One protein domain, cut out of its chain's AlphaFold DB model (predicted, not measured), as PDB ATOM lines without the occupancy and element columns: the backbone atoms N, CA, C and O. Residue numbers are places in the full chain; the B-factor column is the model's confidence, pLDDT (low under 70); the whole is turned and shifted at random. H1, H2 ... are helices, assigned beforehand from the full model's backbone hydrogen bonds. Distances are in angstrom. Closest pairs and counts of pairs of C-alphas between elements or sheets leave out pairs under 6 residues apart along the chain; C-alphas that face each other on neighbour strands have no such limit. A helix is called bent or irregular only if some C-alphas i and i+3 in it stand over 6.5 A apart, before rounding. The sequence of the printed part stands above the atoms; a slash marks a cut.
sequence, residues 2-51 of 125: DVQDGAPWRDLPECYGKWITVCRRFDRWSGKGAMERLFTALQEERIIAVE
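AT A GLANCE: This is residues 2 to 51 of the 125 residues of the protein "Putative transposase" of Bifidobacterium longum subsp. infantis (UniProt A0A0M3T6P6). Two helices of similar length, H1 and H2, follow each other through a tight link and make a wide, open L, with their corner near residues 28 to 33. Residues 8 to 18, a stretch with no named element in which short helical runs lie at residues 9 to 11 and 14 to 16, are at the far end of H1, residues 2 to 7 stick out beyond them as a free arm, and a short tail, residues 45 to 51, turns off from the far end of H2. The printed part has 50 residues with two named helices, H1 then H2, and no named strand; the class is all helix, though under half of the residues, 23 of the 50, are in named elements. The whole is loose, with a radius of gyration of the C-alphas of 13.8 A, and spans 32 by 31 by 20 A.

HOW THE PARTS SIT: H1, residues 19 to 30, and H2, residues 34 to 44, are close but not clearly touching, with 2 pairs of C-alphas within 8 A. Their closest C-alphas, those of Trp 29 and Met 35, are 6.8 A apart. Their lines stand at a steep tilt of 69 degrees, only just short of about perpendicular, and they run the same way. Their centres are 17.7 A apart. In H1 and H2 every O i to N i+4 pair is within hydrogen-bond range.

IN THESE COORDINATES: H1, the longest helix with 12 residues, measures 16.2 A from C-alpha 19 at (73.477, 39.064, -104.730) to C-alpha 30 at (86.089, 45.671, -97.087). H2 has 11 residues and measures 15.3 A, ending with C-alpha 44 at (88.408, 65.001, -99.829). Neither helix is bent.

THE WHOLE: The two C-alphas farthest apart, those of Asp 2 and Glu 44, are 36.2 A apart. The printed part has no cut, and the tight link from H1 to H2 has 3 residues. Residues 2 to 7 stand free, and so do residues 28 to 33, of which 28 to 30 belong to H1. The mean pLDDT of the printed part is 73.7; residues 2 to 8 and 48 to 51 are under 70.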
ATOM      1  N   ASP A   2      57.056  48.791 -89.230       36.19
ATOM      2  CA  ASP A   2      58.327  48.101 -89.039       36.19
ATOM      3  C   ASP A   2      59.403  48.821 -89.841       36.19
ATOM      4  O   ASP A   2      59.353  48.871 -91.070       36.19
ATOM      5  N   VAL A   3      60.352  49.424 -89.129       39.28
ATOM      6  CA  VAL A   3      61.590  49.899 -89.732       39.28
ATOM      7  C   VAL A   3      62.392  48.643 -90.098       39.28
ATOM      8  O   VAL A   3      62.833  47.890 -89.233       39.28
ATOM      9  N   GLN A   4      62.486  48.332 -91.391       41.25
ATOM     10  CA  GLN A   4      63.454  47.353 -91.880       41.25
ATOM     11  C   GLN A   4      64.783  48.090 -92.035       41.25
ATOM     12  O   GLN A   4      65.112  48.607 -93.101       41.25
ATOM     13  N   ASP A   5      65.501  48.205 -90.919       44.09
ATOM     14  CA  ASP A   5      66.881  48.675 -90.893       44.09
ATOM     15  C   ASP A   5      67.747  47.738 -91.747       44.09
ATOM     16  O   ASP A   5      68.044  46.606 -91.368       44.09
ATOM     17  N   GLY A   6      68.139  48.235 -92.920       44.19
ATOM     18  CA  GLY A   6      69.046  47.574 -93.850       44.19
ATOM     19  C   GLY A   6      68.315  46.727 -94.882       44.19
ATOM     20  O   GLY A   6      67.893  45.613 -94.589       44.19
ATOM     21  N   ALA A   7      68.227  47.227 -96.117       54.41
ATOM     22  CA  ALA A   7      67.833  46.419 -97.266       54.41
ATOM     23  C   ALA A   7      68.684  45.132 -97.282       54.41
ATOM     24  O   ALA A   7      69.908  45.215 -97.459       54.41
ATOM     25  N   PRO A   8      68.099  43.946 -97.039       68.62
ATOM     26  CA  PRO A   8      68.859  42.713 -97.040       68.62
ATOM     27  C   PRO A   8      69.431  42.526 -98.441       68.62
ATOM     28  O   PRO A   8      68.751  42.754 -99.433       68.62
ATOM     29  N   TRP A   9      70.675  42.062 -98.550       70.31
ATOM     30  CA  TRP A   9      71.343  41.843 -99.842       70.31
ATOM     31  C   TRP A   9      70.522  41.024-100.855       70.31
ATOM     32  O   TRP A   9      70.792  41.069-102.050       70.31
ATOM     33  N   ARG A  10      69.528  40.267-100.380       73.56
ATOM     34  CA  ARG A  10      68.568  39.509-101.188       73.56
ATOM     35  C   ARG A  10      67.635  40.382-102.031       73.56
ATOM     36  O   ARG A  10      67.177  39.895-103.056       73.56
ATOM     37  N   ASP A  11      67.437  41.638-101.648       81.81
ATOM     38  CA  ASP A  11      66.597  42.611-102.355       81.81
ATOM     39  C   ASP A  11      67.399  43.440-103.371       81.81
ATOM     40  O   ASP A  11      66.917  44.440-103.904       81.81
ATOM     41  N   LEU A  12      68.648  43.045-103.645       78.00
ATOM     42  CA  LEU A  12      69.497  43.726-104.611       78.00
ATOM     43  C   LEU A  12      68.864  43.665-106.016       78.00
ATOM     44  O   LEU A  12      68.583  42.562-106.496       78.00
ATOM     45  N   PRO A  13      68.695  44.809-106.709       84.69
ATOM     46  CA  PRO A  13      68.157  44.826-108.062       84.69
ATOM     47  C   PRO A  13      68.959  43.936-109.012       84.69
ATOM     48  O   PRO A  13      70.191  43.907-108.978       84.69
ATOM     49  N   GLU A  14      68.257  43.244-109.908       81.31
ATOM     50  CA  GLU A  14      68.857  42.240-110.793       81.31
ATOM     51  C   GLU A  14      69.931  42.826-111.731       81.31
ATOM     52  O   GLU A  14      70.866  42.124-112.121       81.31
ATOM     53  N   CYS A  15      69.881  44.136-112.008       90.31
ATOM     54  CA  CYS A  15      70.898  44.848-112.787       90.31
ATOM     55  C   CYS A  15      72.308  44.804-112.164       90.31
ATOM     56  O   CYS A  15      73.294  44.942-112.887       90.31
ATOM     57  N   TYR A  16      72.428  44.562-110.856       78.38
ATOM     58  CA  TYR A  16      73.714  44.404-110.165       78.38
ATOM     59  C   TYR A  16      74.236  42.957-110.176       78.38
ATOM     60  O   TYR A  16      75.349  42.684-109.717       78.38
ATOM     61  N   GLY A  17      73.462  42.023-110.731       86.62
ATOM     62  CA  GLY A  17      73.788  40.606-110.800       86.62
ATOM     63  C   GLY A  17      73.489  39.848-109.506       86.62
ATOM     64  O   GLY A  17      72.828  40.328-108.589       86.62
ATOM     65  N   LYS A  18      73.971  38.601-109.427       87.50
ATOM     66  CA  LYS A  18      73.653  37.696-108.310       87.50
ATOM     67  C   LYS A  18      74.133  38.277-106.979       87.50
ATOM     68  O   LYS A  18      75.340  38.432-106.776       87.50
ATOM     69  N   TRP A  19      73.204  38.472-106.042       82.69
ATOM     70  CA  TRP A  19      73.477  39.064-104.730       82.69
ATOM     71  C   TRP A  19      74.652  38.408-103.989       82.69
ATOM     72  O   TRP A  19      75.480  39.103-103.410       82.69
ATOM     73  N   ILE A  20      74.799  37.079-104.064       81.12
ATOM     74  CA  ILE A  20      75.887  36.355-103.386       81.12
ATOM     75  C   ILE A  20      77.272  36.717-103.940       81.12
ATOM     76  O   ILE A  20      78.258  36.766-103.203       81.12
ATOM     77  N   THR A  21      77.351  36.999-105.239       87.00
ATOM     78  CA  THR A  21      78.582  37.430-105.907       87.00
ATOM     79  C   THR A  21      78.939  38.849-105.483       87.00
ATOM     80  O   THR A  21      80.106  39.134-105.212       87.00
ATOM     81  N   VAL A  22      77.931  39.718-105.385       84.25
ATOM     82  CA  VAL A  22      78.085  41.103-104.929       84.25
ATOM     83  C   VAL A  22      78.519  41.142-103.464       84.25
ATOM     84  O   VAL A  22      79.523  41.782-103.163       84.25
ATOM     85  N   CYS A  23      77.885  40.356-102.589       80.38
ATOM     86  CA  CYS A  23      78.266  40.233-101.177       80.38
ATOM     87  C   CYS A  23      79.722  39.791-101.006       80.38
ATOM     88  O   CYS A  23      80.477  40.406-100.265       80.38
ATOM     89  N   ARG A  24      80.151  38.747-101.728       85.12
ATOM     90  CA  ARG A  24      81.538  38.250-101.654       85.12
ATOM     91  C   ARG A  24      82.555  39.259-102.179       85.12
ATOM     92  O   ARG A  24      83.677  39.330-101.686       85.12
ATOM     93  N   ARG A  25      82.194  40.020-103.215       85.88
ATOM     94  CA  ARG A  25      83.050  41.087-103.743       85.88
ATOM     95  C   ARG A  25      83.170  42.228-102.738       85.88
ATOM     96  O   ARG A  25      84.288  42.688-102.525       85.88
ATOM     97  N   PHE A  26      82.052  42.629-102.139       78.62
ATOM     98  CA  PHE A  26      82.002  43.634-101.087       78.62
ATOM     99  C   PHE A  26      82.870  43.222 -99.894       78.62
ATOM    100  O   PHE A  26      83.772  43.960 -99.531       78.62
ATOM    101  N   ASP A  27      82.704  42.004 -99.379       79.00
ATOM    102  CA  ASP A  27      83.494  41.478 -98.259       79.00
ATOM    103  C   ASP A  27      85.005  41.498 -98.544       79.00
ATOM    104  O   ASP A  27      85.807  42.025 -97.773       79.00
ATOM    105  N   ARG A  28      85.408  41.050 -99.740       86.69
ATOM    106  CA  ARG A  28      86.808  41.109-100.182       86.69
ATOM    107  C   ARG A  28      87.344  42.539-100.303       86.69
ATOM    108  O   ARG A  28      88.545  42.752-100.162       86.69
ATOM    109  N   TRP A  29      86.502  43.500-100.662       82.81
ATOM    110  CA  TRP A  29      86.875  44.910-100.764       82.81
ATOM    111  C   TRP A  29      86.991  45.556 -99.387       82.81
ATOM    112  O   TRP A  29      87.983  46.239 -99.135       82.81
ATOM    113  N   SER A  30      86.055  45.261 -98.489       74.44
ATOM    114  CA  SER A  30      86.089  45.671 -97.087       74.44
ATOM    115  C   SER A  30      87.335  45.133 -96.386       74.44
ATOM    116  O   SER A  30      88.110  45.918 -95.854       74.44
ATOM    117  N   GLY A  31      87.639  43.837 -96.516       79.44
ATOM    118  CA  GLY A  31      88.863  43.245 -95.959       79.44
ATOM    119  C   GLY A  31      90.172  43.776 -96.566       79.44
ATOM    120  O   GLY A  31      91.243  43.553 -96.011       79.44
ATOM    121  N   LYS A  32      90.110  44.487 -97.699       86.31
ATOM    122  CA  LYS A  32      91.253  45.169 -98.336       86.31
ATOM    123  C   LYS A  32      91.240  46.689 -98.113       86.31
ATOM    124  O   LYS A  32      91.937  47.406 -98.842       86.31
ATOM    125  N   GLY A  33      90.411  47.193 -97.199       80.62
ATOM    126  CA  GLY A  33      90.290  48.621 -96.880       80.62
ATOM    127  C   GLY A  33      89.790  49.484 -98.045       80.62
ATOM    128  O   GLY A  33      90.064  50.677 -98.108       80.62
ATOM    129  N   ALA A  34      89.116  48.903 -99.043       80.75
ATOM    130  CA  ALA A  34      88.643  49.669-100.200       80.75
ATOM    131  C   ALA A  34      87.508  50.628 -99.835       80.75
ATOM    132  O   ALA A  34      87.435  51.716-100.398       80.75
ATOM    133  N   MET A  35      86.662  50.238 -98.877       78.81
ATOM    134  CA  MET A  35      85.598  51.101 -98.369       78.81
ATOM    135  C   MET A  35      86.179  52.321 -97.654       78.81
ATOM    136  O   MET A  35      85.769  53.432 -97.953       78.81
ATOM    137  N   GLU A  36      87.187  52.134 -96.800       77.81
ATOM    138  CA  GLU A  36      87.887  53.230 -96.111       77.81
ATOM    139  C   GLU A  36      88.468  54.232 -97.111       77.81
ATOM    140  O   GLU A  36      88.166  55.418 -97.041       77.81
ATOM    141  N   ARG A  37      89.213  53.751 -98.118       80.50
ATOM    142  CA  ARG A  37      89.777  54.616 -99.168       80.50
ATOM    143  C   ARG A  37      88.706  55.370 -99.955       80.50
ATOM    144  O   ARG A  37      88.904  56.536-100.277       80.50
ATOM    145  N   LEU A  38      87.588  54.712-100.268       79.31
ATOM    146  CA  LEU A  38      86.461  55.347-100.949       79.31
ATOM    147  C   LEU A  38      85.849  56.451-100.081       79.31
ATOM    148  O   LEU A  38      85.629  57.553-100.570       79.31
ATOM    149  N   PHE A  39      85.606  56.180 -98.797       74.31
ATOM    150  CA  PHE A  39      85.076  57.171 -97.860       74.31
ATOM    151  C   PHE A  39      86.020  58.360 -97.674       74.31
ATOM    152  O   PHE A  39      85.545  59.492 -97.612       74.31
ATOM    153  N   THR A  40      87.333  58.135 -97.614       76.00
ATOM    154  CA  THR A  40      88.328  59.215 -97.559       76.00
ATOM    155  C   THR A  40      88.281  60.068 -98.822       76.00
ATOM    156  O   THR A  40      88.088  61.276 -98.723       76.00
ATOM    157  N   ALA A  41      88.350  59.449-100.004       78.88
ATOM    158  CA  ALA A  41      88.327  60.178-101.272       78.88
ATOM    159  C   ALA A  41      87.034  60.994-101.452       78.88
ATOM    160  O   ALA A  41      87.066  62.141-101.884       78.88
ATOM    161  N   LEU A  42      85.879  60.439-101.067       78.19
ATOM    162  CA  LEU A  42      84.603  61.157-101.138       78.19
ATOM    163  C   LEU A  42      84.538  62.361-100.181       78.19
ATOM    164  O   LEU A  42      83.844  63.334-100.485       78.19
ATOM    165  N   GLN A  43      85.225  62.295 -99.036       74.38
ATOM    166  CA  GLN A  43      85.342  63.419 -98.104       74.38
ATOM    167  C   GLN A  43      86.296  64.495 -98.630       74.38
ATOM    168  O   GLN A  43      85.976  65.680 -98.540       74.38
ATOM    169  N   GLU A  44      87.432  64.094 -99.207       75.69
ATOM    170  CA  GLU A  44      88.408  65.001 -99.829       75.69
ATOM    171  C   GLU A  44      87.782  65.788-100.987       75.69
ATOM    172  O   GLU A  44      87.902  67.011-101.045       75.69
ATOM    173  N   GLU A  45      87.008  65.111-101.837       84.12
ATOM    174  CA  GLU A  45      86.256  65.723-102.941       84.12
ATOM    175  C   GLU A  45      85.004  66.491-102.472       84.12
ATOM    176  O   GLU A  45      84.248  67.029-103.281       84.12
ATOM    177  N   ARG A  46      84.746  66.537-101.155       76.12
ATOM    178  CA  ARG A  46      83.563  67.154-100.522       76.12
ATOM    179  C   ARG A  46      82.221  66.679-101.094       76.12
ATOM    180  O   ARG A  46      81.209  67.365-100.945       76.12
ATOM    181  N   ILE A  47      82.200  65.499-101.710       73.94
ATOM    182  CA  ILE A  47      80.987  64.845-102.219       73.94
ATOM    183  C   ILE A  47      80.132  64.378-101.038       73.94
ATOM    184  O   ILE A  47      78.905  64.462-101.075       73.94
ATOM    185  N   ILE A  48      80.790  63.925 -99.969       63.00
ATOM    186  CA  ILE A  48      80.169  63.656 -98.674       63.00
ATOM    187  C   ILE A  48      80.829  64.539 -97.614       63.00
ATOM    188  O   ILE A  48      82.047  64.691 -97.585       63.00
ATOM    189  N   ALA A  49      80.029  65.115 -96.725       57.19
ATOM    190  CA  ALA A  49      80.519  65.852 -95.569       57.19
ATOM    191  C   ALA A  49      80.048  65.127 -94.310       57.19
ATOM    192  O   ALA A  49      78.922  65.320 -93.855       57.19
ATOM    193  N   VAL A  50      80.903  64.257 -93.773       55.53
ATOM    194  CA  VAL A  50      80.669  63.624 -92.474       55.53
ATOM    195  C   VAL A  50      81.457  64.416 -91.442       55.53
ATOM    196  O   VAL A  50      82.637  64.174 -91.213       55.53
ATOM    197  N   GLU A  51      80.818  65.401 -90.818       47.56
ATOM    198  CA  GLU A  51      81.359  65.940 -89.574       47.56
ATOM    199  C   GLU A  51      81.222  64.865 -88.495       47.56
ATOM    200  O   GLU A  51      80.120  64.599 -88.005       47.56
TER     201      GLU A  51